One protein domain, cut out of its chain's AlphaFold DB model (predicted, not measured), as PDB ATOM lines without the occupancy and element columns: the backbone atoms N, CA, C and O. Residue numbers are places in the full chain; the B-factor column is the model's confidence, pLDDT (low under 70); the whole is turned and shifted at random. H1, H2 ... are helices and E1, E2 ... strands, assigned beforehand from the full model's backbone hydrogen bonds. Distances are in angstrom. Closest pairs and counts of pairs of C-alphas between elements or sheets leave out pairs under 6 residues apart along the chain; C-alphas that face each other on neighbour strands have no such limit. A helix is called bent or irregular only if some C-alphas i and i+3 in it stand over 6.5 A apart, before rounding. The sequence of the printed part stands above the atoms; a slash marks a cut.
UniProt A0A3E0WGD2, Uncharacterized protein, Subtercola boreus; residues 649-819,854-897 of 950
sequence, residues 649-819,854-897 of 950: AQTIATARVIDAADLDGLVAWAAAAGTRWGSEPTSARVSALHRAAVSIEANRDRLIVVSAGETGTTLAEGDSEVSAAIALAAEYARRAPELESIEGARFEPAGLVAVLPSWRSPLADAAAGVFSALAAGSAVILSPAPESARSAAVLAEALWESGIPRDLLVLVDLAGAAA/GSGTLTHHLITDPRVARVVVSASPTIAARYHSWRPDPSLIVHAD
ATOM      1  N   ALA A 649      99.810  81.537  64.329       95.44
ATOM      2  CA  ALA A 649     101.088  81.759  65.023       95.44
ATOM      3  C   ALA A 649     101.597  83.209  64.905       95.44
ATOM      4  O   ALA A 649     101.994  83.824  65.895       95.44
ATOM      5  N   GLN A 650     101.545  83.792  63.704       96.81
ATOM      6  CA  GLN A 650     101.955  85.185  63.501       96.81
ATOM      7  C   GLN A 650     100.991  86.166  64.182       96.81
ATOM      8  O   GLN A 650     101.420  87.175  64.746       96.81
ATOM      9  N   THR A 651      99.691  85.879  64.137       97.38
ATOM     10  CA  THR A 651      98.660  86.743  64.718       97.38
ATOM     11  C   THR A 651      98.771  86.787  66.232       97.38
ATOM     12  O   THR A 651      98.791  87.885  66.788       97.38
ATOM     13  N   ILE A 652      98.940  85.640  66.899       95.75
ATOM     14  CA  ILE A 652      99.120  85.625  68.352       95.75
ATOM     15  C   ILE A 652     100.442  86.284  68.771       95.75
ATOM     16  O   ILE A 652     100.468  87.045  69.731       95.75
ATOM     17  N   ALA A 653     101.520  86.099  67.996       94.31
ATOM     18  CA  ALA A 653     102.791  86.779  68.246       94.31
ATOM     19  C   ALA A 653     102.674  88.309  68.126       94.31
ATOM     20  O   ALA A 653     103.287  89.038  68.900       94.31
ATOM     21  N   THR A 654     101.866  88.796  67.180       95.31
ATOM     22  CA  THR A 654     101.607  90.234  66.986       95.31
ATOM     23  C   THR A 654     100.685  90.803  68.069       95.31
ATOM     24  O   THR A 654     100.774  91.982  68.391       95.31
ATOM     25  N   ALA A 655      99.816  89.970  68.647       95.19
ATOM     26  CA  ALA A 655      98.920  90.334  69.743       95.19
ATOM     27  C   ALA A 655      99.611  90.363  71.120       95.19
ATOM     28  O   ALA A 655      98.965  90.679  72.120       95.19
ATOM     29  N   ARG A 656     100.902  90.018  71.200       93.25
ATOM     30  CA  ARG A 656     101.650  89.979  72.457       93.25
ATOM     31  C   ARG A 656     101.780  91.356  73.086       93.25
ATOM     32  O   ARG A 656     102.311  92.278  72.474       93.25
ATOM     33  N   VAL A 657     101.384  91.443  74.351       91.62
ATOM     34  CA  VAL A 657     101.515  92.650  75.165       91.62
ATOM     35  C   VAL A 657     102.631  92.445  76.180       91.62
ATOM     36  O   VAL A 657     102.631  91.468  76.930       91.62
ATOM     37  N   ILE A 658     103.611  93.349  76.175       84.44
ATOM     38  CA  ILE A 658     104.817  93.234  77.007       84.44
ATOM     39  C   ILE A 658     104.696  94.099  78.266       84.44
ATOM     40  O   ILE A 658     105.157  93.689  79.332       84.44
ATOM     41  N   ASP A 659     104.052  95.264  78.170       86.06
ATOM     42  CA  ASP A 659     103.893  96.188  79.288       86.06
ATOM     43  C   ASP A 659     102.461  96.730  79.446       86.06
ATOM     44  O   ASP A 659     101.578  96.542  78.607       86.06
ATOM     45  N   ALA A 660     102.217  97.376  80.589       88.12
ATOM     46  CA  ALA A 660     100.900  97.895  80.944       88.12
ATOM     47  C   ALA A 660     100.492  99.128  80.119       88.12
ATOM     48  O   ALA A 660      99.298  99.380  79.978       88.12
ATOM     49  N   ALA A 661     101.447  99.884  79.564       90.94
ATOM     50  CA  ALA A 661     101.146 101.075  78.773       90.94
ATOM     51  C   ALA A 661     100.568 100.690  77.403       90.94
ATOM     52  O   ALA A 661      99.590 101.294  76.954       90.94
ATOM     53  N   ASP A 662     101.112  99.641  76.784       91.62
ATOM     54  CA  ASP A 662     100.561  99.047  75.566       91.62
ATOM     55  C   ASP A 662      99.146  98.502  75.816       91.62
ATOM     56  O   ASP A 662      98.217  98.787  75.051       91.62
ATOM     57  N   LEU A 663      98.949  97.788  76.934       94.19
ATOM     58  CA  LEU A 663      97.630  97.295  77.342       94.19
ATOM     59  C   LEU A 663      96.631  98.444  77.540       94.19
ATOM     60  O   LEU A 663      95.508  98.380  77.041       94.19
ATOM     61  N   ASP A 664      97.039  99.515  78.221       96.00
ATOM     62  CA  ASP A 664      96.213 100.700  78.466       96.00
ATOM     63  C   ASP A 664      95.761 101.387  77.177       96.00
ATOM     64  O   ASP A 664      94.618 101.865  77.095       96.00
ATOM     65  N   GLY A 665      96.646 101.439  76.178       97.12
ATOM     66  CA  GLY A 665      96.350 101.950  74.845       97.12
ATOM     67  C   GLY A 665      95.303 101.100  74.126       97.12
ATOM     68  O   GLY A 665      94.326 101.641  73.601       97.12
ATOM     69  N   LEU A 666      95.455  99.773  74.164       97.56
ATOM     70  CA  LEU A 666      94.498  98.827  73.579       97.56
ATOM     71  C   LEU A 666      93.130  98.890  74.274       97.56
ATOM     72  O   LEU A 666      92.102  98.919  73.597       97.56
ATOM     73  N   VAL A 667      93.102  99.001  75.606       98.06
ATOM     74  CA  VAL A 667      91.867  99.179  76.391       98.06
ATOM     75  C   VAL A 667      91.160 100.484  76.027       98.06
ATOM     76  O   VAL A 667      89.948 100.486  75.811       98.06
ATOM     77  N   ALA A 668      91.894 101.596  75.910       97.62
ATOM     78  CA  ALA A 668      91.316 102.872  75.487       97.62
ATOM     79  C   ALA A 668      90.722 102.797  74.071       97.62
ATOM     80  O   ALA A 668      89.625 103.307  73.825       97.62
ATOM     81  N   TRP A 669      91.440 102.151  73.151       97.69
ATOM     82  CA  TRP A 669      91.029 101.986  71.760       97.69
ATOM     83  C   TRP A 669      89.751 101.145  71.637       97.69
ATOM     84  O   TRP A 669      88.789 101.584  71.000       97.69
ATOM     85  N   ALA A 670      89.697 100.009  72.339       98.12
ATOM     86  CA  ALA A 670      88.528  99.136  72.371       98.12
ATOM     87  C   ALA A 670      87.310  99.816  73.018       98.12
ATOM     88  O   ALA A 670      86.210  99.783  72.465       98.12
ATOM     89  N   ALA A 671      87.489 100.513  74.146       97.62
ATOM     90  CA  ALA A 671      86.397 101.219  74.820       97.62
ATOM     91  C   ALA A 671      85.762 102.317  73.939       97.62
ATOM     92  O   ALA A 671      84.537 102.495  73.926       97.62
ATOM     93  N   ALA A 672      86.575 103.029  73.150       97.19
ATOM     94  CA  ALA A 672      86.086 104.022  72.194       97.19
ATOM     95  C   ALA A 672      85.318 103.380  71.021       97.19
ATOM     96  O   ALA A 672      84.324 103.936  70.544       97.19
ATOM     97  N   ALA A 673      85.751 102.207  70.547       97.62
ATOM     98  CA  ALA A 673      85.021 101.435  69.543       97.62
ATOM     99  C   ALA A 673      83.682 100.916  70.076       97.62
ATOM    100  O   ALA A 673      82.666 101.063  69.400       97.62
ATOM    101  N   GLY A 674      83.648 100.409  71.306       97.12
ATOM    102  CA  GLY A 674      82.426  99.881  71.906       97.12
ATOM    103  C   GLY A 674      81.375 100.950  72.188       97.12
ATOM    104  O   GLY A 674      80.192 100.709  71.983       97.12
ATOM    105  N   THR A 675      81.785 102.178  72.521       95.94
ATOM    106  CA  THR A 675      80.852 103.318  72.614       95.94
ATOM    107  C   THR A 675      80.169 103.607  71.271       95.94
ATOM    108  O   THR A 675      78.970 103.878  71.231       95.94
ATOM    109  N   ARG A 676      80.914 103.527  70.156       96.25
ATOM    110  CA  ARG A 676      80.349 103.686  68.805       96.25
ATOM    111  C   ARG A 676      79.434 102.513  68.458       96.25
ATOM    112  O   ARG A 676      78.301 102.734  68.047       96.25
ATOM    113  N   TRP A 677      79.890 101.286  68.691       97.44
ATOM    114  CA  TRP A 677      79.129 100.071  68.402       97.44
ATOM    115  C   TRP A 677      77.821  99.969  69.190       97.44
ATOM    116  O   TRP A 677      76.788  99.625  68.623       97.44
ATOM    117  N   GLY A 678      77.821 100.352  70.468       94.69
ATOM    118  CA  GLY A 678      76.617 100.394  71.296       94.69
ATOM    119  C   GLY A 678      75.572 101.414  70.827       94.69
ATOM    120  O   GLY A 678      74.408 101.302  71.202       94.69
ATOM    121  N   SER A 679      75.960 102.390  69.996       94.25
ATOM    122  CA  SER A 679      75.031 103.350  69.383       94.25
ATOM    123  C   SER A 679      74.440 102.881  68.047       94.25
ATOM    124  O   SER A 679      73.460 103.464  67.581       94.25
ATOM    125  N   GLU A 680      75.001 101.828  67.444       95.00
ATOM    126  CA  GLU A 680      74.467 101.223  66.222       95.00
ATOM    127  C   GLU A 680      73.147 100.488  66.507       95.00
ATOM    128  O   GLU A 680      72.976  99.910  67.587       95.00
ATOM    129  N   PRO A 681      72.202 100.450  65.550       93.69
ATOM    130  CA  PRO A 681      70.938  99.750  65.731       93.69
ATOM    131  C   PRO A 681      71.147  98.237  65.873       93.69
ATOM    132  O   PRO A 681      72.056  97.662  65.270       93.69
ATOM    133  N   THR A 682      70.245  97.560  66.592       94.25
ATOM    134  CA  THR A 682      70.280  96.093  66.753       94.25
ATOM    135  C   THR A 682      70.424  95.348  65.428       94.25
ATOM    136  O   THR A 682      71.180  94.384  65.349       94.25
ATOM    137  N   SER A 683      69.775  95.815  64.360       95.25
ATOM    138  CA  SER A 683      69.862  95.201  63.029       95.25
ATOM    139  C   SER A 683      71.288  95.153  62.467       95.25
ATOM    140  O   SER A 683      71.652  94.178  61.805       95.25
ATOM    141  N   ALA A 684      72.121  96.159  62.752       95.56
ATOM    142  CA  ALA A 684      73.529  96.166  62.360       95.56
ATOM    143  C   ALA A 684      74.324  95.107  63.139       95.56
ATOM    144  O   ALA A 684      75.137  94.391  62.545       95.56
ATOM    145  N   ARG A 685      74.031  94.950  64.438       95.75
ATOM    146  CA  ARG A 685      74.651  93.938  65.309       95.75
ATOM    147  C   ARG A 685      74.285  92.519  64.874       95.75
ATOM    148  O   ARG A 685      75.170  91.695  64.661       95.75
ATOM    149  N   VAL A 686      73.000  92.274  64.623       96.88
ATOM    150  CA  VAL A 686      72.469  91.013  64.071       96.88
ATOM    151  C   VAL A 686      73.133  90.672  62.738       96.88
ATOM    152  O   VAL A 686      73.631  89.564  62.546       96.88
ATOM    153  N   SER A 687      73.226  91.647  61.830       97.06
ATOM    154  CA  SER A 687      73.868  91.449  60.527       97.06
ATOM    155  C   SER A 687      75.353  91.096  60.649       97.06
ATOM    156  O   SER A 687      75.859  90.304  59.855       97.06
ATOM    157  N   ALA A 688      76.071  91.675  61.618       97.38
ATOM    158  CA  ALA A 688      77.473  91.343  61.867       97.38
ATOM    159  C   ALA A 688      77.644  89.905  62.377       97.38
ATOM    160  O   ALA A 688      78.521  89.198  61.888       97.38
ATOM    161  N   LEU A 689      76.774  89.445  63.280       97.62
ATOM    162  CA  LEU A 689      76.805  88.075  63.799       97.62
ATOM    163  C   LEU A 689      76.473  87.031  62.723       97.62
ATOM    164  O   LEU A 689      77.149  86.010  62.638       97.62
ATOM    165  N   HIS A 690      75.519  87.308  61.829       96.81
ATOM    166  CA  HIS A 690      75.265  86.425  60.684       96.81
ATOM    167  C   HIS A 690      76.459  86.346  59.723       96.81
ATOM    168  O   HIS A 690      76.796  85.260  59.254       96.81
ATOM    169  N   ARG A 691      77.145  87.464  59.445       97.69
ATOM    170  CA  ARG A 691      78.382  87.428  58.642       97.69
ATOM    171  C   ARG A 691      79.504  86.673  59.352       97.69
ATOM    172  O   ARG A 691      80.246  85.951  58.692       97.69
ATOM    173  N   ALA A 692      79.617  86.816  60.670       97.75
ATOM    174  CA  ALA A 692      80.573  86.065  61.473       97.75
ATOM    175  C   ALA A 692      80.321  84.552  61.387       97.75
ATOM    176  O   ALA A 692      81.264  83.806  61.150       97.75
ATOM    177  N   ALA A 693      79.062  84.114  61.484       96.25
ATOM    178  CA  ALA A 693      78.664  82.716  61.310       96.25
ATOM    179  C   ALA A 693      79.124  82.150  59.951       96.25
ATOM    180  O   ALA A 693      79.783  81.114  59.897       96.25
ATOM    181  N   VAL A 694      78.862  82.880  58.858       95.94
ATOM    182  CA  VAL A 694      79.308  82.502  57.502       95.94
ATOM    183  C   VAL A 694      80.835  82.452  57.399       95.94
ATOM    184  O   VAL A 694      81.382  81.554  56.764       95.94
ATOM    185  N   SER A 695      81.536  83.400  58.023       97.81
ATOM    186  CA  SER A 695      83.002  83.441  58.000       97.81
ATOM    187  C   SER A 695      83.642  82.300  58.794       97.81
ATOM    188  O   SER A 695      84.664  81.758  58.373       97.81
ATOM    189  N   ILE A 696      83.037  81.901  59.917       97.81
ATOM    190  CA  ILE A 696      83.467  80.729  60.690       97.81
ATOM    191  C   ILE A 696      83.287  79.457  59.865       97.81
ATOM    192  O   ILE A 696      84.227  78.673  59.779       97.81
ATOM    193  N   GLU A 697      82.138  79.282  59.204       95.75
ATOM    194  CA  GLU A 697      81.907  78.137  58.311       95.75
ATOM    195  C   GLU A 697      82.943  78.098  57.176       95.75
ATOM    196  O   GLU A 697      83.572  77.071  56.936       95.75
ATOM    197  N   ALA A 698      83.218  79.242  56.540       96.06
ATOM    198  CA  ALA A 698      84.240  79.345  55.496       96.06
ATOM    199  C   ALA A 698      85.664  79.020  55.993       96.06
ATOM    200  O   ALA A 698      86.518  78.607  55.206       96.06
ATOM    201  N   ASN A 699      85.923  79.191  57.292       97.38
ATOM    202  CA  ASN A 699      87.202  78.911  57.941       97.38
ATOM    203  C   ASN A 699      87.214  77.585  58.734       97.38
ATOM    204  O   ASN A 699      88.218  77.306  59.398       97.38
ATOM    205  N   ARG A 700      86.168  76.747  58.641       96.56
ATOM    206  CA  ARG A 700      86.019  75.480  59.389       96.56
ATOM    207  C   ARG A 700      87.282  74.623  59.347       96.56
ATOM    208  O   ARG A 700      87.807  74.237  60.388       96.56
ATOM    209  N   ASP A 701      87.843  74.423  58.157       95.81
ATOM    210  CA  ASP A 701      89.080  73.666  57.950       95.81
ATOM    211  C   ASP A 701      90.252  74.201  58.788       95.81
ATOM    212  O   ASP A 701      90.968  73.433  59.426       95.81
ATOM    213  N   ARG A 702      90.475  75.523  58.785       96.38
ATOM    214  CA  ARG A 702      91.589  76.162  59.511       96.38
ATOM    215  C   ARG A 702      91.390  76.056  61.020       96.38
ATOM    216  O   ARG A 702      92.345  75.766  61.735       96.38
ATOM    217  N   LEU A 703      90.155  76.250  61.479       97.62
ATOM    218  CA  LEU A 703      89.769  76.183  62.889       97.62
ATOM    219  C   LEU A 703      89.934  74.767  63.467       97.62
ATOM    220  O   LEU A 703      90.473  74.604  64.563       97.62
ATOM    221  N   ILE A 704      89.553  73.732  62.713       97.00
ATOM    222  CA  ILE A 704      89.759  72.335  63.124       97.00
ATOM    223  C   ILE A 704      91.251  71.987  63.122       97.00
ATOM    224  O   ILE A 704      91.742  71.392  64.076       97.00
ATOM    225  N   VAL A 705      91.996  72.384  62.083       97.12
ATOM    226  CA  VAL A 705      93.442  72.121  61.992       97.12
ATOM    227  C   VAL A 705      94.203  72.712  63.181       97.12
ATOM    228  O   VAL A 705      95.033  72.020  63.771       97.12
ATOM    229  N   VAL A 706      93.949  73.982  63.515       96.75
ATOM    230  CA  VAL A 706      94.676  74.657  64.598       96.75
ATOM    231  C   VAL A 706      94.289  74.101  65.965       96.75
ATOM    232  O   VAL A 706      95.187  73.831  66.755       96.75
ATOM    233  N   SER A 707      92.999  73.849  66.219       94.88
ATOM    234  CA  SER A 707      92.554  73.287  67.500       94.88
ATOM    235  C   SER A 707      93.123  71.886  67.715       94.88
ATOM    236  O   SER A 707      93.748  71.635  68.741       94.88
ATOM    237  N   ALA A 708      93.052  71.014  66.705       94.38
ATOM    238  CA  ALA A 708      93.616  69.669  66.793       94.38
ATOM    239  C   ALA A 708      95.135  69.685  67.032       94.38
ATOM    240  O   ALA A 708      95.656  68.874  67.795       94.38
ATOM    241  N   GLY A 709      95.857  70.610  66.388       93.12
ATOM    242  CA  GLY A 709      97.310  70.728  66.526       93.12
ATOM    243  C   GLY A 709      97.765  71.366  67.838       93.12
ATOM    244  O   GLY A 709      98.884  71.112  68.274       93.12
ATOM    245  N   GLU A 710      96.922  72.199  68.450       91.12
ATOM    246  CA  GLU A 710      97.259  72.973  69.644       91.12
ATOM    247  C   GLU A 710      96.787  72.294  70.938       91.12
ATOM    248  O   GLU A 710      97.571  72.164  71.875       91.12
ATOM    249  N   THR A 711      95.543  71.809  70.978       90.19
ATOM    250  CA  THR A 711      94.927  71.227  72.183       90.19
ATOM    251  C   THR A 711      94.738  69.713  72.104       90.19
ATOM    252  O   THR A 711      94.366  69.086  73.096       90.19
ATOM    253  N   GLY A 712      95.008  69.101  70.948       90.12
ATOM    254  CA  GLY A 712      94.830  67.663  70.745       90.12
ATOM    255  C   GLY A 712      93.373  67.234  70.560       90.12
ATOM    256  O   GLY A 712      93.083  66.045  70.702       90.12
ATOM    257  N   THR A 713      92.459  68.162  70.246       90.44
ATOM    258  CA  THR A 713      91.077  67.815  69.886       90.44
ATOM    259  C   THR A 713      91.056  66.865  68.692       90.44
ATOM    260  O   THR A 713      91.794  67.014  67.713       90.44
ATOM    261  N   THR A 714      90.191  65.859  68.750       91.81
ATOM    262  CA  THR A 714      89.950  65.003  67.589       91.81
ATOM    263  C   THR A 714      89.224  65.789  66.498       91.81
ATOM    264  O   THR A 714      88.575  66.802  66.759       91.81
ATOM    265  N   LEU A 715      89.278  65.291  65.259       91.44
ATOM    266  CA  LEU A 715      88.562  65.902  64.136       91.44
ATOM    267  C   LEU A 715      87.069  66.104  64.441       91.44
ATOM    268  O   LEU A 715      86.542  67.180  64.188       91.44
ATOM    269  N   ALA A 716      86.408  65.080  64.988       88.69
ATOM    270  CA  ALA A 716      84.983  65.136  65.302       88.69
ATOM    271  C   ALA A 716      84.692  66.182  66.385       88.69
ATOM    272  O   ALA A 716      83.755  66.957  66.258       88.69
ATOM    273  N   GLU A 717      85.525  66.241  67.426       90.06
ATOM    274  CA  GLU A 717      85.369  67.223  68.498       90.06
ATOM    275  C   GLU A 717      85.575  68.653  67.993       90.06
ATOM    276  O   GLU A 717      84.789  69.526  68.354       90.06
ATOM    277  N   GLY A 718      86.597  68.883  67.160       92.88
ATOM    278  CA  GLY A 718      86.863  70.181  66.545       92.88
ATOM    279  C   GLY A 718      85.751  70.614  65.591       92.88
ATOM    280  O   GLY A 718      85.338  71.771  65.621       92.88
ATOM    281  N   ASP A 719      85.222  69.689  64.786       92.88
ATOM    282  CA  ASP A 719      84.093  69.951  63.890       92.88
ATOM    283  C   ASP A 719      82.834  70.356  64.671       92.88
ATOM    284  O   ASP A 719      82.237  71.392  64.368       92.88
ATOM    285  N   SER A 720      82.514  69.634  65.753       90.62
ATOM    286  CA  SER A 720      81.418  70.004  66.654       90.62
ATOM    287  C   SER A 720      81.643  71.355  67.350       90.62
ATOM    288  O   SER A 720      80.678  72.070  67.610       90.62
ATOM    289  N   GLU A 721      82.886  71.760  67.652       92.81
ATOM    290  CA  GLU A 721      83.145  73.106  68.194       92.81
ATOM    291  C   GLU A 721      82.915  74.217  67.184       92.81
ATOM    292  O   GLU A 721      82.374  75.262  67.547       92.81
ATOM    293  N   VAL A 722      83.311  74.009  65.928       96.12
ATOM    294  CA  VAL A 722      83.040  74.980  64.866       96.12
ATOM    295  C   VAL A 722      81.531  75.120  64.674       96.12
ATOM    296  O   VAL A 722      81.020  76.240  64.680       96.12
ATOM    297  N   SER A 723      80.803  74.002  64.598       94.00
ATOM    298  CA  SER A 723      79.337  74.002  64.523       94.00
ATOM    299  C   SER A 723      78.700  74.712  65.722       94.00
ATOM    300  O   SER A 723      77.801  75.536  65.546       94.00
ATOM    301  N   ALA A 724      79.206  74.478  66.938       91.69
ATOM    302  CA  ALA A 724      78.748  75.171  68.139       91.69
ATOM    303  C   ALA A 724      79.014  76.684  68.075       91.69
ATOM    304  O   ALA A 724      78.140  77.471  68.432       91.69
ATOM    305  N   ALA A 725      80.179  77.119  67.588       96.00
ATOM    306  CA  ALA A 725      80.494  78.537  67.420       96.00
ATOM    307  C   ALA A 725      79.552  79.228  66.415       96.00
ATOM    308  O   ALA A 725      79.090  80.342  66.669       96.00
ATOM    309  N   ILE A 726      79.213  78.559  65.308       95.81
ATOM    310  CA  ILE A 726      78.245  79.060  64.318       95.81
ATOM    311  C   ILE A 726      76.845  79.153  64.935       95.81
ATOM    312  O   ILE A 726      76.186  80.190  64.812       95.81
ATOM    313  N   ALA A 727      76.420  78.112  65.656       91.12
ATOM    314  CA  ALA A 727      75.141  78.088  66.359       91.12
ATOM    315  C   ALA A 727      75.041  79.220  67.396       91.12
ATOM    316  O   ALA A 727      74.025  79.909  67.463       91.12
ATOM    317  N   LEU A 728      76.112  79.481  68.154       94.50
ATOM    318  CA  LEU A 728      76.183  80.590  69.110       94.50
ATOM    319  C   LEU A 728      76.032  81.951  68.420       94.50
ATOM    320  O   LEU A 728      75.300  82.806  68.919       94.50
ATOM    321  N   ALA A 729      76.675  82.164  67.267       95.50
ATOM    322  CA  ALA A 729      76.519  83.404  66.504       95.50
ATOM    323  C   ALA A 729      75.057  83.629  66.080       95.50
ATOM    324  O   ALA A 729      74.523  84.726  66.264       95.50
ATOM    325  N   ALA A 730      74.403  82.590  65.550       91.00
ATOM    326  CA  ALA A 730      73.001  82.641  65.141       91.00
ATOM    327  C   ALA A 730      72.059  82.862  66.337       91.00
ATOM    328  O   ALA A 730      71.154  83.694  66.273       91.00
ATOM    329  N   GLU A 731      72.309  82.171  67.448       90.94
ATOM    330  CA  GLU A 731      71.509  82.274  68.665       90.94
ATOM    331  C   GLU A 731      71.605  83.671  69.293       90.94
ATOM    332  O   GLU A 731      70.585  84.292  69.598       90.94
ATOM    333  N   TYR A 732      72.808  84.234  69.430       95.50
ATOM    334  CA  TYR A 732      72.956  85.595  69.951       95.50
ATOM    335  C   TYR A 732      72.419  86.656  68.987       95.50
ATOM    336  O   TYR A 732      71.899  87.674  69.445       95.50
ATOM    337  N   ALA A 733      72.466  86.419  67.671       94.06
ATOM    338  CA  ALA A 733      71.800  87.278  66.695       94.06
ATOM    339  C   ALA A 733      70.276  87.272  66.894       94.06
ATOM    340  O   ALA A 733      69.655  88.333  66.938       94.06
ATOM    341  N   ARG A 734      69.680  86.093  67.102       93.81
ATOM    342  CA  ARG A 734      68.246  85.935  67.375       93.81
ATOM    343  C   ARG A 734      67.824  86.623  68.675       93.81
ATOM    344  O   ARG A 734      66.760  87.233  68.717       93.81
ATOM    345  N   ARG A 735      68.658  86.551  69.717       92.94
ATOM    346  CA  ARG A 735      68.363  87.114  71.046       92.94
ATOM    347  C   ARG A 735      68.674  88.602  71.193       92.94
ATOM    348  O   ARG A 735      68.126  89.241  72.084       92.94
ATOM    349  N   ALA A 736      69.525  89.184  70.348       93.75
ATOM    350  CA  ALA A 736      69.909  90.595  70.459       93.75
ATOM    351  C   ALA A 736      68.715  91.584  70.515       93.75
ATOM    352  O   ALA A 736      68.774  92.507  71.331       93.75
ATOM    353  N   PRO A 737      67.624  91.414  69.732       92.19
ATOM    354  CA  PRO A 737      66.439  92.276  69.812       92.19
ATOM    355  C   PRO A 737      65.688  92.203  71.145       92.19
ATOM    356  O   PRO A 737      65.072  93.193  71.539       92.19
ATOM    357  N   GLU A 738      65.768  91.077  71.862       92.50
ATOM    358  CA  GLU A 738      65.067  90.879  73.141       92.50
ATOM    359  C   GLU A 738      65.520  91.903  74.200       92.50
ATOM    360  O   GLU A 738      64.738  92.295  75.069       92.50
ATOM    361  N   LEU A 739      66.768  92.386  74.098       90.00
ATOM    362  CA  LEU A 739      67.351  93.372  75.013       90.00
ATOM    363  C   LEU A 739      66.623  94.723  74.955       90.00
ATOM    364  O   LEU A 739      66.476  95.382  75.979       90.00
ATOM    365  N   GLU A 740      66.141  95.128  73.778       86.69
ATOM    366  CA  GLU A 740      65.461  96.416  73.576       86.69
ATOM    367  C   GLU A 740      63.953  96.346  73.862       86.69
ATOM    368  O   GLU A 740      63.303  97.383  73.975       86.69
ATOM    369  N   SER A 741      63.399  95.139  74.023       87.06
ATOM    370  CA  SER A 741      61.964  94.902  74.231       87.06
ATOM    371  C   SER A 741      61.548  94.705  75.694       87.06
ATOM    372  O   SER A 741      60.412  94.312  75.958       87.06
ATOM    373  N   ILE A 742      62.438  94.954  76.659       88.69
ATOM    374  CA  ILE A 742      62.123  94.786  78.086       88.69
ATOM    375  C   ILE A 742      61.208  95.927  78.555       88.69
ATOM    376  O   ILE A 742      61.622  97.084  78.638       88.69
ATOM    377  N   GLU A 743      59.962  95.600  78.900       89.94
ATOM    378  CA  GLU A 743      58.978  96.581  79.364       89.94
ATOM    379  C   GLU A 743      59.455  97.311  80.633       89.94
ATOM    380  O   GLU A 743      59.913  96.703  81.601       89.94
ATOM    381  N   GLY A 744      59.349  98.642  80.630       92.50
ATOM    382  CA  GLY A 744      59.735  99.480  81.769       92.50
ATOM    383  C   GLY A 744      61.245  99.659  81.966       92.50
ATOM    384  O   GLY A 744      61.641 100.340  82.912       92.50
ATOM    385  N   ALA A 745      62.087  99.113  81.082       92.81
ATOM    386  CA  ALA A 745      63.536  99.276  81.122       92.81
ATOM    387  C   ALA A 745      64.078  99.834  79.798       92.81
ATOM    388  O   ALA A 745      63.509  99.634  78.729       92.81
ATOM    389  N   ARG A 746      65.213 100.536  79.869       89.31
ATOM    390  CA  ARG A 746      66.008 100.904  78.694       89.31
ATOM    391  C   ARG A 746      67.313 100.130  78.750       89.31
ATOM    392  O   ARG A 746      68.013 100.185  79.758       89.31
ATOM    393  N   PHE A 747      67.633  99.431  77.671       91.56
ATOM    394  CA  PHE A 747      68.913  98.756  77.560       91.56
ATOM    395  C   PHE A 747      70.044  99.762  77.331       91.56
ATOM    396  O   PHE A 747      69.956 100.624  76.454       91.56
ATOM    397  N   GLU A 748      71.105  99.637  78.126       91.25
ATOM    398  CA  GLU A 748      72.344 100.397  77.983       91.25
ATOM    399  C   GLU A 748      73.507  99.412  77.778       91.25
ATOM    400  O   GLU A 748      73.816  98.630  78.686       91.25
ATOM    401  N   PRO A 749      74.142  99.413  76.590       92.31
ATOM    402  CA  PRO A 749      75.298  98.572  76.310       92.31
ATOM    403  C   PRO A 749      76.461  98.846  77.265       92.31
ATOM    404  O   PRO A 749      76.796  99.994  77.561       92.31
ATOM    405  N   ALA A 750      77.140  97.784  77.695       92.12
ATOM    406  CA  ALA A 750      78.435  97.926  78.348       92.12
ATOM    407  C   ALA A 750      79.471  98.371  77.301       92.12
ATOM    408  O   ALA A 750      79.546  97.776  76.230       92.12
ATOM    409  N   GLY A 751      80.281  99.393  77.585       92.56
ATOM    410  CA  GLY A 751      81.232  99.917  76.595       92.56
ATOM    411  C   GLY A 751      82.315  98.912  76.182       92.56
ATOM    412  O   GLY A 751      82.684  98.854  75.017       92.56
ATOM    413  N   LEU A 752      82.807  98.089  77.110       98.19
ATOM    414  CA  LEU A 752      83.883  97.129  76.852       98.19
ATOM    415  C   LEU A 752      83.728  95.888  77.732       98.19
ATOM    416  O   LEU A 752      83.479  96.006  78.935       98.19
ATOM    417  N   VAL A 753      83.916  94.715  77.132       98.38
ATOM    418  CA  VAL A 753      83.916  93.416  77.810       98.38
ATOM    419  C   VAL A 753      85.260  92.724  77.588       98.38
ATOM    420  O   VAL A 753      85.718  92.600  76.455       98.38
ATOM    421  N   ALA A 754      85.894  92.257  78.661       97.81
ATOM    422  CA  ALA A 754      87.045  91.360  78.565       97.81
ATOM    423  C   ALA A 754      86.560  89.905  78.554       97.81
ATOM    424  O   ALA A 754      85.769  89.523  79.413       97.81
ATOM    425  N   VAL A 755      87.024  89.102  77.599       97.19
ATOM    426  CA  VAL A 755      86.674  87.686  77.435       97.19
ATOM    427  C   VAL A 755      87.932  86.847  77.636       97.19
ATOM    428  O   VAL A 755      88.901  86.988  76.891       97.19
ATOM    429  N   LEU A 756      87.914  85.989  78.656       94.38
ATOM    430  CA  LEU A 756      89.002  85.077  79.010       94.38
ATOM    431  C   LEU A 756      88.481  83.630  78.903       94.38
ATOM    432  O   LEU A 756      87.937  83.112  79.883       94.38
ATOM    433  N   PRO A 757      88.556  83.007  77.712       91.69
ATOM    434  CA  PRO A 757      88.032  81.666  77.474       91.69
ATOM    435  C   PRO A 757      88.958  80.568  78.013       91.69
ATOM    436  O   PRO A 757      90.147  80.789  78.255       91.69
ATOM    437  N   SER A 758      88.402  79.364  78.136       86.94
ATOM    438  CA  SER A 758      89.110  78.151  78.537       86.94
ATOM    439  C   SER A 758      89.776  77.462  77.355       86.94
ATOM    440  O   SER A 758      89.249  77.471  76.244       86.94
ATOM    441  N   TRP A 759      90.877  76.756  77.607       86.94
ATOM    442  CA  TRP A 759      91.521  75.927  76.586       86.94
ATOM    443  C   TRP A 759      90.776  74.612  76.303       86.94
ATOM    444  O   TRP A 759      91.038  73.975  75.290       86.94
ATOM    445  N   ARG A 760      89.847  74.195  77.179       84.50
ATOM    446  CA  ARG A 760      89.077  72.935  77.053       84.50
ATOM    447  C   ARG A 760      88.038  72.958  75.924       84.50
ATOM    448  O   ARG A 760      87.616  71.901  75.453       84.50
ATOM    449  N   SER A 761      87.629  74.162  75.535       87.38
ATOM    450  CA  SER A 761      86.715  74.456  74.429       87.38
ATOM    451  C   SER A 761      87.325  75.603  73.609       87.38
ATOM    452  O   SER A 761      86.822  76.732  73.667       87.38
ATOM    453  N   PRO A 762      88.459  75.358  72.919       88.44
ATOM    454  CA  PRO A 762      89.316  76.389  72.333       88.44
ATOM    455  C   PRO A 762      88.597  77.354  71.383       88.44
ATOM    456  O   PRO A 762      89.069  78.475  71.190       88.44
ATOM    457  N   LEU A 763      87.475  76.943  70.784       94.81
ATOM    458  CA  LEU A 763      86.696  77.776  69.868       94.81
ATOM    459  C   LEU A 763      85.362  78.205  70.477       94.81
ATOM    460  O   LEU A 763      85.027  79.391  70.442       94.81
ATOM    461  N   ALA A 764      84.600  77.262  71.040       92.44
ATOM    462  CA  ALA A 764      83.221  77.520  71.457       92.44
ATOM    463  C   ALA A 764      83.120  78.531  72.615       92.44
ATOM    464  O   ALA A 764      82.263  79.415  72.576       92.44
ATOM    465  N   ASP A 765      84.017  78.469  73.604       90.31
ATOM    466  CA  ASP A 765      84.000  79.398  74.744       90.31
ATOM    467  C   ASP A 765      84.381  80.820  74.319       90.31
ATOM    468  O   ASP A 765      83.742  81.800  74.716       90.31
ATOM    469  N   ALA A 766      85.407  80.931  73.469       94.88
ATOM    470  CA  ALA A 766      85.829  82.204  72.899       94.88
ATOM    471  C   ALA A 766      84.697  82.824  72.068       94.88
ATOM    472  O   ALA A 766      84.360  83.993  72.258       94.88
ATOM    473  N   ALA A 767      84.058  82.027  71.207       97.12
ATOM    474  CA  ALA A 767      82.911  82.443  70.410       97.12
ATOM    475  C   ALA A 767      81.731  82.891  71.285       97.12
ATOM    476  O   ALA A 767      81.177  83.962  71.048       97.12
ATOM    477  N   ALA A 768      81.374  82.136  72.329       94.94
ATOM    478  CA  ALA A 768      80.273  82.485  73.226       94.94
ATOM    479  C   ALA A 768      80.489  83.846  73.907       94.94
ATOM    480  O   ALA A 768      79.604  84.710  73.897       94.94
ATOM    481  N   GLY A 769      81.685  84.073  74.461       95.31
ATOM    482  CA  GLY A 769      82.035  85.341  75.097       95.31
ATOM    483  C   GLY A 769      82.059  86.511  74.109       95.31
ATOM    484  O   GLY A 769      81.492  87.567  74.389       95.31
ATOM    485  N   VAL A 770      82.657  86.319  72.929       98.25
ATOM    486  CA  VAL A 770      82.733  87.358  71.889       98.25
ATOM    487  C   VAL A 770      81.342  87.705  71.354       98.25
ATOM    488  O   VAL A 770      80.975  88.879  71.309       98.25
ATOM    489  N   PHE A 771      80.540  86.712  70.973       98.31
ATOM    490  CA  PHE A 771      79.232  86.947  70.362       98.31
ATOM    491  C   PHE A 771      78.207  87.503  71.338       98.31
ATOM    492  O   PHE A 771      77.463  88.407  70.957       98.31
ATOM    493  N   SER A 772      78.206  87.055  72.594       96.56
ATOM    494  CA  SER A 772      77.339  87.648  73.618       96.56
ATOM    495  C   SER A 772      77.652  89.131  73.846       96.56
ATOM    496  O   SER A 772      76.730  89.947  73.921       96.56
ATOM    497  N   ALA A 773      78.933  89.510  73.882       97.31
ATOM    498  CA  ALA A 773      79.356  90.899  74.032       97.31
ATOM    499  C   ALA A 773      79.012  91.753  72.798       97.31
ATOM    500  O   ALA A 773      78.417  92.823  72.937       97.31
ATOM    501  N   LEU A 774      79.309  91.268  71.588       98.19
ATOM    502  CA  LEU A 774      78.992  91.986  70.348       98.19
ATOM    503  C   LEU A 774      77.477  92.166  70.156       98.19
ATOM    504  O   LEU A 774      77.045  93.253  69.766       98.19
ATOM    505  N   ALA A 775      76.673  91.142  70.467       97.19
ATOM    506  CA  ALA A 775      75.207  91.199  70.427       97.19
ATOM    507  C   ALA A 775      74.650  92.265  71.381       97.19
ATOM    508  O   ALA A 775      73.767  93.044  71.007       97.19
ATOM    509  N   ALA A 776      75.221  92.334  72.587       96.00
ATOM    510  CA  ALA A 776      74.890  93.312  73.617       96.00
ATOM    511  C   ALA A 776      75.417  94.733  73.323       96.00
ATOM    512  O   ALA A 776      75.180  95.640  74.117       96.00
ATOM    513  N   GLY A 777      76.109  94.950  72.198       97.00
ATOM    514  CA  GLY A 777      76.612  96.266  71.796       97.00
ATOM    515  C   GLY A 777      77.946  96.663  72.433       97.00
ATOM    516  O   GLY A 777      78.269  97.846  72.460       97.00
ATOM    517  N   SER A 778      78.730  95.704  72.924       98.12
ATOM    518  CA  SER A 778      80.042  95.941  73.536       98.12
ATOM    519  C   SER A 778      81.201  95.684  72.574       98.12
ATOM    520  O   SER A 778      81.119  94.798  71.726       98.12
ATOM    521  N   ALA A 779      82.312  96.409  72.749       98.50
ATOM    522  CA  ALA A 779      83.608  95.962  72.232       98.50
ATOM    523  C   ALA A 779      84.175  94.826  73.088       98.50
ATOM    524  O   ALA A 779      83.790  94.664  74.251       98.50
ATOM    525  N   VAL A 780      85.113  94.069  72.520       98.75
ATOM    526  CA  VAL A 780      85.704  92.886  73.146       98.75
ATOM    527  C   VAL A 780      87.224  92.974  73.170       98.75
ATOM    528  O   VAL A 780      87.852  93.190  72.135       98.75
ATOM    529  N   ILE A 781      87.812  92.731  74.343       98.56
ATOM    530  CA  ILE A 781      89.209  92.294  74.464       98.56
ATOM    531  C   ILE A 781      89.205  90.792  74.716       98.56
ATOM    532  O   ILE A 781      88.738  90.341  75.759       98.56
ATOM    533  N   LEU A 782      89.718  90.026  73.761       98.25
ATOM    534  CA  LEU A 782      89.878  88.582  73.852       98.25
ATOM    535  C   LEU A 782      91.295  88.263  74.338       98.25
ATOM    536  O   LEU A 782      92.262  88.516  73.623       98.25
ATOM    537  N   SER A 783      91.402  87.699  75.539       95.50
ATOM    538  CA  SER A 783      92.661  87.244  76.137       95.50
ATOM    539  C   SER A 783      92.603  85.725  76.324       95.50
ATOM    540  O   SER A 783      92.098  85.273  77.355       95.50
ATOM    541  N   PRO A 784      93.053  84.926  75.341       92.62
ATOM    542  CA  PRO A 784      92.921  83.475  75.385       92.62
ATOM    543  C   PRO A 784      93.832  82.822  76.428       92.62
ATOM    544  O   PRO A 784      94.829  83.401  76.863       92.62
ATOM    545  N   ALA A 785      93.502  81.581  76.789       88.38
ATOM    546  CA  ALA A 785      94.412  80.711  77.519       88.38
ATOM    547  C   ALA A 785      95.673  80.416  76.674       88.38
ATOM    548  O   ALA A 785      95.552  80.253  75.454       88.38
ATOM    549  N   PRO A 786      96.874  80.327  77.281       88.06
ATOM    550  CA  PRO A 786      98.115  80.041  76.558       88.06
ATOM    551  C   PRO A 786      98.065  78.751  75.732       88.06
ATOM    552  O   PRO A 786      98.658  78.684  74.659       88.06
ATOM    553  N   GLU A 787      97.345  77.743  76.221       89.56
ATOM    554  CA  GLU A 787      97.197  76.428  75.600       89.56
ATOM    555  C   GLU A 787      96.266  76.431  74.382       89.56
ATOM    556  O   GLU A 787      96.243  75.449  73.654       89.56
ATOM    557  N   SER A 788      95.490  77.494  74.149       92.56
ATOM    558  CA  SER A 788      94.566  77.612  73.007       92.56
ATOM    559  C   SER A 788      94.702  78.956  72.278       92.56
ATOM    560  O   SER A 788      93.737  79.491  71.714       92.56
ATOM    561  N   ALA A 789      95.882  79.569  72.361       94.56
ATOM    562  CA  ALA A 789      96.105  80.945  71.944       94.56
ATOM    563  C   ALA A 789      96.047  81.107  70.414       94.56
ATOM    564  O   ALA A 789      95.469  82.074  69.910       94.56
ATOM    565  N   ARG A 790      96.582  80.144  69.654       96.31
ATOM    566  CA  ARG A 790      96.489  80.116  68.188       96.31
ATOM    567  C   ARG A 790      95.066  79.845  67.727       96.31
ATOM    568  O   ARG A 790      94.631  80.462  66.760       96.31
ATOM    569  N   SER A 791      94.331  78.978  68.417       97.19
ATOM    570  CA  SER A 791      92.926  78.694  68.112       97.19
ATOM    571  C   SER A 791      92.071  79.958  68.218       97.19
ATOM    572  O   SER A 791      91.346  80.303  67.282       97.19
ATOM    573  N   ALA A 792      92.251  80.728  69.294       97.25
ATOM    574  CA  ALA A 792      91.619  82.035  69.448       97.25
ATOM    575  C   ALA A 792      92.098  83.062  68.406       97.25
ATOM    576  O   ALA A 792      91.304  83.882  67.944       97.25
ATOM    577  N   ALA A 793      93.370  83.010  68.000       98.19
ATOM    578  CA  ALA A 793      93.900  83.880  66.954       98.19
ATOM    579  C   ALA A 793      93.257  83.613  65.585       98.19
ATOM    580  O   ALA A 793      92.837  84.559  64.924       98.19
ATOM    581  N   VAL A 794      93.111  82.346  65.182       98.50
ATOM    582  CA  VAL A 794      92.434  81.975  63.925       98.50
ATOM    583  C   VAL A 794      90.943  82.319  63.982       98.50
ATOM    584  O   VAL A 794      90.391  82.795  62.991       98.50
ATOM    585  N   LEU A 795      90.291  82.158  65.139       98.62
ATOM    586  CA  LEU A 795      88.918  82.633  65.328       98.62
ATOM    587  C   LEU A 795      88.829  84.155  65.138       98.62
ATOM    588  O   LEU A 795      87.979  84.626  64.388       98.62
ATOM    589  N   ALA A 796      89.720  84.931  65.759       98.56
ATOM    590  CA  ALA A 796      89.751  86.385  65.599       98.56
ATOM    591  C   ALA A 796      90.005  86.804  64.140       98.56
ATOM    592  O   ALA A 796      89.340  87.715  63.650       98.56
ATOM    593  N   GLU A 797      90.898  86.113  63.424       98.69
ATOM    594  CA  GLU A 797      91.114  86.308  61.984       98.69
ATOM    595  C   GLU A 797      89.829  86.105  61.179       98.69
ATOM    596  O   GLU A 797      89.432  87.012  60.446       98.69
ATOM    597  N   ALA A 798      89.134  84.979  61.375       98.50
ATOM    598  CA  ALA A 798      87.868  84.697  60.701       98.50
ATOM    599  C   ALA A 798      86.806  85.769  61.008       98.50
ATOM    600  O   ALA A 798      86.040  86.188  60.135       98.50
ATOM    601  N   LEU A 799      86.767  86.277  62.239       98.62
ATOM    602  CA  LEU A 799      85.854  87.351  62.622       98.62
ATOM    603  C   LEU A 799      86.227  88.689  61.970       98.62
ATOM    604  O   LEU A 799      85.340  89.379  61.462       98.62
ATOM    605  N   TRP A 800      87.509  89.044  61.889       98.56
ATOM    606  CA  TRP A 800      87.943  90.238  61.159       98.56
ATOM    607  C   TRP A 800      87.655  90.133  59.653       98.56
ATOM    608  O   TRP A 800      87.208  91.110  59.051       98.56
ATOM    609  N   GLU A 801      87.825  88.951  59.055       97.69
ATOM    610  CA  GLU A 801      87.466  88.660  57.656       97.69
ATOM    611  C   GLU A 801      85.962  88.861  57.381       97.69
ATOM    612  O   GLU A 801      85.587  89.298  56.294       97.69
ATOM    613  N   SER A 802      85.094  88.652  58.383       97.50
ATOM    614  CA  SER A 802      83.643  88.912  58.287       97.50
ATOM    615  C   SER A 802      83.262  90.406  58.250       97.50
ATOM    616  O   SER A 802      82.094  90.771  58.043       97.50
ATOM    617  N   GLY A 803      84.247  91.282  58.474       97.25
ATOM    618  CA  GLY A 803      84.081  92.727  58.576       97.25
ATOM    619  C   GLY A 803      83.895  93.244  60.003       97.25
ATOM    620  O   GLY A 803      83.520  94.405  60.155       97.25
ATOM    621  N   ILE A 804      84.138  92.432  61.043       98.00
ATOM    622  CA  ILE A 804      84.232  92.940  62.422       98.00
ATOM    623  C   ILE A 804      85.516  93.779  62.531       98.00
ATOM    624  O   ILE A 804      86.606  93.265  62.268       98.00
ATOM    625  N   PRO A 805      85.430  95.065  62.908       97.94
ATOM    626  CA  PRO A 805      86.609  95.913  63.022       97.94
ATOM    627  C   PRO A 805      87.604  95.422  64.087       97.94
ATOM    628  O   PRO A 805      87.212  94.934  65.146       97.94
ATOM    629  N   ARG A 806      88.908  95.601  63.837       97.94
ATOM    630  CA  ARG A 806      89.976  95.212  64.781       97.94
ATOM    631  C   ARG A 806      89.959  96.009  66.086       97.94
ATOM    632  O   ARG A 806      90.476  95.522  67.079       97.94
ATOM    633  N   ASP A 807      89.390  97.214  66.076       97.38
ATOM    634  CA  ASP A 807      89.164  98.023  67.280       97.38
ATOM    635  C   ASP A 807      87.963  97.534  68.091       97.38
ATOM    636  O   ASP A 807      87.904  97.757  69.296       97.38
ATOM    637  N   LEU A 808      87.017  96.848  67.444       98.31
ATOM    638  CA  LEU A 808      85.844  96.274  68.090       98.31
ATOM    639  C   LEU A 808      86.129  94.897  68.710       98.31
ATOM    640  O   LEU A 808      85.587  94.590  69.769       98.31
ATOM    641  N   LEU A 809      86.979  94.089  68.068       98.69
ATOM    642  CA  LEU A 809      87.492  92.821  68.589       98.69
ATOM    643  C   LEU A 809      89.021  92.871  68.641       98.69
ATOM    644  O   LEU A 809      89.690  92.647  67.628       98.69
ATOM    645  N   VAL A 810      89.557  93.129  69.830       98.56
ATOM    646  CA  VAL A 810      90.996  93.207  70.092       98.56
ATOM    647  C   VAL A 810      91.472  91.886  70.688       98.56
ATOM    648  O   VAL A 810      91.020  91.488  71.758       98.56
ATOM    649  N   LEU A 811      92.399  91.209  70.014       98.31
ATOM    650  CA  LEU A 811      93.089  90.033  70.549       98.31
ATOM    651  C   LEU A 811      94.334  90.483  71.323       98.31
ATOM    652  O   LEU A 811      95.104  91.288  70.797       98.31
ATOM    653  N   VAL A 812      94.552  89.942  72.522       96.50
ATOM    654  CA  VAL A 812      95.755  90.197  73.333       96.50
ATOM    655  C   VAL A 812      96.355  88.893  73.859       96.50
ATOM    656  O   VAL A 812      95.646  88.063  74.411       96.50
ATOM    657  N   ASP A 813      97.669  88.718  73.718       93.44
ATOM    658  CA  ASP A 813      98.434  87.654  74.380       93.44
ATOM    659  C   ASP A 813      99.141  88.235  75.611       93.44
ATOM    660  O   ASP A 813     100.121  88.977  75.496       93.44
ATOM    661  N   LEU A 814      98.627  87.889  76.795       87.69
ATOM    662  CA  LEU A 814      99.169  88.303  78.095       87.69
ATOM    663  C   LEU A 814     100.118  87.251  78.710       87.69
ATOM    664  O   LEU A 814     100.616  87.435  79.825       87.69
ATOM    665  N   ALA A 815     100.386  86.140  78.012       64.44
ATOM    666  CA  ALA A 815     101.260  85.068  78.494       64.44
ATOM    667  C   ALA A 815     102.756  85.432  78.386       64.44
ATOM    668  O   ALA A 815     103.595  84.897  79.115       64.44
ATOM    669  N   GLY A 816     103.096  86.381  77.505       45.91
ATOM    670  CA  GLY A 816     104.467  86.782  77.175       45.91
ATOM    671  C   GLY A 816     105.321  87.333  78.327       45.91
ATOM    672  O   GLY A 816     106.544  87.348  78.199       45.91
ATOM    673  N   ALA A 817     104.734  87.719  79.464       37.00
ATOM    674  CA  ALA A 817     105.473  88.245  80.616       37.00
ATOM    675  C   ALA A 817     106.215  87.169  81.450       37.00
ATOM    676  O   ALA A 817     106.948  87.516  82.370       37.00
ATOM    677  N   ALA A 818     106.056  85.872  81.149       36.84
ATOM    678  CA  ALA A 818     106.698  84.779  81.897       36.84
ATOM    679  C   ALA A 818     108.033  84.282  81.300       36.84
ATOM    680  O   ALA A 818     108.848  83.693  82.008       36.84
ATOM    681  N   ALA A 819     108.306  84.521  80.013       28.58
ATOM    682  CA  ALA A 819     109.453  83.904  79.334       28.58
ATOM    683  C   ALA A 819     110.818  84.563  79.642       28.58
ATOM    684  O   ALA A 819     111.851  83.997  79.294       28.58
ATOM    685  N   GLY A 854     104.785  87.576  86.922       38.47
ATOM    686  CA  GLY A 854     104.878  88.181  85.577       38.47
ATOM    687  C   GLY A 854     103.550  88.228  84.822       38.47
ATOM    688  O   GLY A 854     103.046  89.294  84.498       38.47
ATOM    689  N   SER A 855     102.906  87.078  84.602       46.19
ATOM    690  CA  SER A 855     101.613  87.013  83.883       46.19
ATOM    691  C   SER A 855     100.417  87.520  84.715       46.19
ATOM    692  O   SER A 855      99.402  87.982  84.182       46.19
ATOM    693  N   GLY A 856     100.545  87.497  86.046       58.91
ATOM    694  CA  GLY A 856      99.492  87.943  86.957       58.91
ATOM    695  C   GLY A 856      99.255  89.454  86.945       58.91
ATOM    696  O   GLY A 856      98.136  89.872  87.215       58.91
ATOM    697  N   THR A 857     100.258  90.275  86.621       74.50
ATOM    698  CA  THR A 857     100.167  91.742  86.722       74.50
ATOM    699  C   THR A 857      99.374  92.360  85.572       74.50
ATOM    700  O   THR A 857      98.483  93.162  85.834       74.50
ATOM    701  N   LEU A 858      99.619  91.950  84.322       88.44
ATOM    702  CA  LEU A 858      98.859  92.432  83.156       88.44
ATOM    703  C   LEU A 858      97.417  91.908  83.152       88.44
ATOM    704  O   LEU A 858      96.485  92.667  82.904       88.44
ATOM    705  N   THR A 859      97.215  90.634  83.502       89.62
ATOM    706  CA  THR A 859      95.867  90.060  83.643       89.62
ATOM    707  C   THR A 859      95.089  90.743  84.772       89.62
ATOM    708  O   THR A 859      93.924  91.094  84.594       89.62
ATOM    709  N   HIS A 860      95.729  90.995  85.921       90.44
ATOM    710  CA  HIS A 860      95.129  91.779  87.002       90.44
ATOM    711  C   HIS A 860      94.773  93.193  86.532       90.44
ATOM    712  O   HIS A 860      93.672  93.664  86.813       90.44
ATOM    713  N   HIS A 861      95.673  93.861  85.802       92.19
ATOM    714  CA  HIS A 861      95.435  95.193  85.239       92.19
ATOM    715  C   HIS A 861      94.205  95.209  84.328       92.19
ATOM    716  O   HIS A 861      93.296  95.995  84.568       92.19
ATOM    717  N   LEU A 862      94.097  94.273  83.377       94.19
ATOM    718  CA  LEU A 862      92.928  94.153  82.496       94.19
ATOM    719  C   LEU A 862      91.622  93.932  83.277       94.19
ATOM    720  O   LEU A 862      90.615  94.573  82.992       94.19
ATOM    721  N   ILE A 863      91.627  93.025  84.260       92.69
ATOM    722  CA  ILE A 863      90.426  92.679  85.038       92.69
ATOM    723  C   ILE A 863      89.971  93.849  85.920       92.69
ATOM    724  O   ILE A 863      88.770  94.071  86.075       92.69
ATOM    725  N   THR A 864      90.912  94.588  86.506       94.06
ATOM    726  CA  THR A 864      90.621  95.684  87.446       94.06
ATOM    727  C   THR A 864      90.431  97.041  86.772       94.06
ATOM    728  O   THR A 864      90.007  97.987  87.437       94.06
ATOM    729  N   ASP A 865      90.683  97.148  85.464       95.44
ATOM    730  CA  ASP A 865      90.530  98.400  84.732       95.44
ATOM    731  C   ASP A 865      89.065  98.892  84.748       95.44
ATOM    732  O   ASP A 865      88.149  98.151  84.370       95.44
ATOM    733  N   PRO A 866      88.806 100.155  85.140       94.31
ATOM    734  CA  PRO A 866      87.452 100.697  85.229       94.31
ATOM    735  C   PRO A 866      86.773 100.896  83.866       94.31
ATOM    736  O   PRO A 866      85.550 101.025  83.811       94.31
ATOM    737  N   ARG A 867      87.531 100.942  82.761       96.19
ATOM    738  CA  ARG A 867      86.988 101.015  81.395       96.19
ATOM    739  C   ARG A 867      86.448  99.662  80.940       96.19
ATOM    740  O   ARG A 867      85.552  99.629  80.102       96.19
ATOM    741  N   VAL A 868      86.956  98.560  81.498       97.06
ATOM    742  CA  VAL A 868      86.409  97.215  81.291       97.06
ATOM    743  C   VAL A 868      85.155  97.085  82.151       97.06
ATOM    744  O   VAL A 868      85.204  96.864  83.361       97.06
ATOM    745  N   ALA A 869      84.000  97.266  81.517       95.94
ATOM    746  CA  ALA A 869      82.715  97.313  82.201       95.94
ATOM    747  C   ALA A 869      82.266  95.933  82.693       95.94
ATOM    748  O   ALA A 869      81.590  95.857  83.717       95.94
ATOM    749  N   ARG A 870      82.631  94.853  81.987       96.50
ATOM    750  CA  ARG A 870      82.396  93.464  82.412       96.50
ATOM    751  C   ARG A 870      83.565  92.563  82.037       96.50
ATOM    752  O   ARG A 870      84.253  92.811  81.049       96.50
ATOM    753  N   VAL A 871      83.743  91.494  82.798       96.06
ATOM    754  CA  VAL A 871      84.727  90.444  82.533       96.06
ATOM    755  C   VAL A 871      83.978  89.120  82.455       96.06
ATOM    756  O   VAL A 871      83.305  88.745  83.408       96.06
ATOM    757  N   VAL A 872      84.073  88.432  81.324       94.75
ATOM    758  CA  VAL A 872      83.512  87.099  81.102       94.75
ATOM    759  C   VAL A 872      84.658  86.103  81.117       94.75
ATOM    760  O   VAL A 872      85.575  86.200  80.304       94.75
ATOM    761  N   VAL A 873      84.615  85.151  82.043       90.00
ATOM    762  CA  VAL A 873      85.684  84.166  82.229       90.00
ATOM    763  C   VAL A 873      85.108  82.761  82.200       90.00
ATOM    764  O   VAL A 873      84.167  82.490  82.941       90.00
ATOM    765  N   SER A 874      85.712  81.873  81.413       88.00
ATOM    766  CA  SER A 874      85.566  80.421  81.571       88.00
ATOM    767  C   SER A 874      86.796  79.896  82.300       88.00
ATOM    768  O   SER A 874      87.908  79.987  81.777       88.00
ATOM    769  N   ALA A 875      86.639  79.462  83.553       79.44
ATOM    770  CA  ALA A 875      87.783  79.011  84.341       79.44
ATOM    771  C   ALA A 875      87.416  78.088  85.505       79.44
ATOM    772  O   ALA A 875      86.273  78.032  85.966       79.44
ATOM    773  N   SER A 876      88.436  77.408  86.036       79.75
ATOM    774  CA  SER A 876      88.305  76.572  87.230       79.75
ATOM    775  C   SER A 876      87.890  77.387  88.463       79.75
ATOM    776  O   SER A 876      88.220  78.577  88.553       79.75
ATOM    777  N   PRO A 877      87.257  76.762  89.477       80.31
ATOM    778  CA  PRO A 877      86.886  77.443  90.720       80.31
ATOM    779  C   PRO A 877      88.046  78.196  91.391       80.31
ATOM    780  O   PRO A 877      87.842  79.260  91.973       80.31
ATOM    781  N   THR A 878      89.277  77.690  91.278       82.56
ATOM    782  CA  THR A 878      90.478  78.329  91.835       82.56
ATOM    783  C   THR A 878      90.834  79.631  91.114       82.56
ATOM    784  O   THR A 878      91.129  80.633  91.767       82.56
ATOM    785  N   ILE A 879      90.799  79.640  89.778       82.50
ATOM    786  CA  ILE A 879      91.064  80.847  88.978       82.50
ATOM    787  C   ILE A 879      89.917  81.846  89.148       82.50
ATOM    788  O   ILE A 879      90.164  83.027  89.380       82.50
ATOM    789  N   ALA A 880      88.671  81.367  89.133       82.12
ATOM    790  CA  ALA A 880      87.491  82.182  89.387       82.12
ATOM    791  C   ALA A 880      87.558  82.887  90.750       82.12
ATOM    792  O   ALA A 880      87.348  84.095  90.827       82.12
ATOM    793  N   ALA A 881      87.925  82.168  91.818       85.50
ATOM    794  CA  ALA A 881      88.101  82.750  93.148       85.50
ATOM    795  C   ALA A 881      89.215  83.809  93.176       85.50
ATOM    796  O   ALA A 881      89.066  84.847  93.822       85.50
ATOM    797  N   ARG A 882      90.317  83.584  92.443       86.75
ATOM    798  CA  ARG A 882      91.392  84.574  92.301       86.75
ATOM    799  C   ARG A 882      90.894  85.839  91.603       86.75
ATOM    800  O   ARG A 882      91.088  86.924  92.139       86.75
ATOM    801  N   TYR A 883      90.227  85.723  90.458       88.44
ATOM    802  CA  TYR A 883      89.705  86.887  89.735       88.44
ATOM    803  C   TYR A 883      88.620  87.616  90.525       88.44
ATOM    804  O   TYR A 883      88.607  88.843  90.558       88.44
ATOM    805  N   HIS A 884      87.786  86.879  91.258       89.19
ATOM    806  CA  HIS A 884      86.807  87.463  92.169       89.19
ATOM    807  C   HIS A 884      87.467  88.234  93.320       89.19
ATOM    808  O   HIS A 884      86.969  89.281  93.715       89.19
ATOM    809  N   SER A 885      88.628  87.786  93.818       91.75
ATOM    810  CA  SER A 885      89.387  88.546  94.824       91.75
ATOM    811  C   SER A 885      89.915  89.891  94.303       91.75
ATOM    812  O   SER A 885      90.115  90.811  95.093       91.75
ATOM    813  N   TRP A 886      90.118  90.018  92.987       92.69
ATOM    814  CA  TRP A 886      90.533  91.264  92.333       92.69
ATOM    815  C   TRP A 886      89.336  92.149  91.970       92.69
ATOM    816  O   TRP A 886      89.425  93.371  92.058       92.69
ATOM    817  N   ARG A 887      88.208  91.532  91.594       92.31
ATOM    818  CA  ARG A 887      86.961  92.199  91.202       92.31
ATOM    819  C   ARG A 887      85.749  91.527  91.868       92.31
ATOM    820  O   ARG A 887      85.123  90.652  91.267       92.31
ATOM    821  N   PRO A 888      85.409  91.910  93.114       89.56
ATOM    822  CA  PRO A 888      84.396  91.224  93.920       89.56
ATOM    823  C   PRO A 888      82.945  91.628  93.594       89.56
ATOM    824  O   PRO A 888      82.048  91.406  94.406       89.56
ATOM    825  N   ASP A 889      82.693  92.242  92.437       90.81
ATOM    826  CA  ASP A 889      81.386  92.782  92.054       90.81
ATOM    827  C   ASP A 889      80.723  91.981  90.901       90.81
ATOM    828  O   ASP A 889      81.394  91.192  90.230       90.81
ATOM    829  N   PRO A 890      79.409  92.162  90.643       86.44
ATOM    830  CA  PRO A 890      78.656  91.371  89.659       86.44
ATOM    831  C   PRO A 890      79.090  91.532  88.195       86.44
ATOM    832  O   PRO A 890      78.560  90.841  87.327       86.44
ATOM    833  N   SER A 891      80.000  92.457  87.887       91.25
ATOM    834  CA  SER A 891      80.535  92.614  86.535       91.25
ATOM    835  C   SER A 891      81.572  91.551  86.161       91.25
ATOM    836  O   SER A 891      81.883  91.418  84.977       91.25
ATOM    837  N   LEU A 892      82.063  90.766  87.128       92.50
ATOM    838  CA  LEU A 892      82.772  89.516  86.864       92.50
ATOM    839  C   LEU A 892      81.758  88.374  86.683       92.50
ATOM    840  O   LEU A 892      81.155  87.894  87.641       92.50
ATOM    841  N   ILE A 893      81.602  87.926  85.443       91.56
ATOM    842  CA  ILE A 893      80.747  86.809  85.046       91.56
ATOM    843  C   ILE A 893      81.635  85.585  84.863       91.56
ATOM    844  O   ILE A 893      82.493  85.551  83.980       91.56
ATOM    845  N   VAL A 894      81.426  84.574  85.701       85.25
ATOM    846  CA  VAL A 894      82.196  83.331  85.662       85.25
ATOM    847  C   VAL A 894      81.323  82.205  85.128       85.25
ATOM    848  O   VAL A 894      80.321  81.841  85.741       85.25
ATOM    849  N   HIS A 895      81.758  81.613  84.023       82.88
ATOM    850  CA  HIS A 895      81.348  80.290  83.589       82.88
ATOM    851  C   HIS A 895      82.312  79.289  84.231       82.88
ATOM    852  O   HIS A 895      83.512  79.281  83.957       82.88
ATOM    853  N   ALA A 896      81.813  78.523  85.199       67.19
ATOM    854  CA  ALA A 896      82.659  77.615  85.959       67.19
ATOM    855  C   ALA A 896      83.026  76.389  85.116       67.19
ATOM    856  O   ALA A 896      82.161  75.584  84.764       67.19
ATOM    857  N   ASP A 897      84.321  76.214  84.872       66.62
ATOM    858  CA  ASP A 897      84.851  75.004  84.264       66.62
ATOM    859  C   ASP A 897      85.147  73.974  85.342       66.62
ATOM    860  O   ASP A 897      86.116  74.074  86.100       66.62
TER     861      ASP A 897
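What this domain is: This is residues 649 to 819 and 854 to 897 of the 950 residues of an uncharacterized protein of Subtercola boreus (UniProt A0A3E0WGD2). A five-stranded parallel sheet, E3 E2 E1 E4 E5, forms the core between H2, H9 and H10 on one face and H6 and H7 on the other. Beyond H6 the long helices H3 and H5 lie side by side in opposite directions, with H4 turning back along H7; residues 741 to 746, of which 741 belongs to H5, stick out. The 215 printed residues hold ten named helices and five named strands, in the order H1 H2 H3 H4 H5 E1 H6 E2 H7 E3 H8 H9 E4 H10 E5, a mixed class. The whole is compact, with a radius of gyration of the C-alphas of 16.2 A and spans of 50 by 37 by 30 A.

Where its parts are: H1, residues 649 to 654, begins at C-alpha 649 (101.088, 81.759, 65.023). H2 is residues 660 to 677, 25.2 A long, H3 682 to 698, 24.5 A, and H4 700 to 711. H5, residues 715 to 741, runs 40.6 A to C-alpha 741 (61.964, 94.902, 74.231), with a kink of 28 degrees near residue 734; it is irregular, C-alphas 734 and 737 being 7.0 A apart. E1 is 752 to 756, H6 764 to 775 and E2 779 to 782. H7, 786 to 801, 23.3 A, is irregular, with C-alphas 787 and 790 8.3 A apart. E3 is 809 to 811, H8 815 to 818, H9 855 to 864, E4 870 to 875 and H10 877 to 886. E5, 892 to 896, ends at C-alpha 896 (82.659, 77.615, 85.959).

How they stand to each other: In the sheet, these backbone atoms are within hydrogen-bond range across the pairs of neighbour strands: N 810 and O 780 for E3 and E2, at 2.9 A, N 755 and O 781 for E2 and E1, at 2.8 A, N 872 and O 754 for E1 and E4, at 2.8 A, and N 893 and O 871 for E4 and E5, at 2.8 A. Three strand-helix-strand units, parallel neighbour strands with a helix between, have right-handed crossovers: E1 H6 E2, E2 H7 E3 and E4 H10 E5. H2, at a height of 8.0 A over the sheet, and H6, at 7.7 A, lie on opposite faces. H9 and H10 lie on the same face as H2. H3, H5 and H6 form a bundle, a group of helices packed together. H3 touches H5 at a shallow tilt of 7 degrees, opposite ways, the C-alphas of Val 686 and Ala 733 closest at 4.6 A. H5 touches H6, closest at the C-alphas of Ala 725 and Ala 764, 5.0 A. H7 touches H4, closest at the C-alphas of Ser 791 and Ser 707, 5.5 A, and with residues 789 to 794 alone H1, closest at those of Ala 793 and Ile 652, 5.7 A. H8 touches H9, closest at the C-alphas of Ala 817 and Ser 855, 5.2 A. Every O i to N i+4 pair is within hydrogen-bond range in H1, H2, H3, H4, H6 and H10, against 18 of 23 in H5, 10 of 12 in H7 and 5 of 6 in H9; H8 is too short for such a pair.

The domain as a whole: The two C-alphas farthest apart, those of Gly 744 and Ala 819, are 52.2 A apart. Residues 820 to 853 are not printed, and C-alphas 819 and 854 are 8.8 A apart across this cut. Of the links that are printed whole, none is long. The mean pLDDT of the printed part is 91.5, and residues 815 to 819, 854 to 856 and 896 to 897 are under 70.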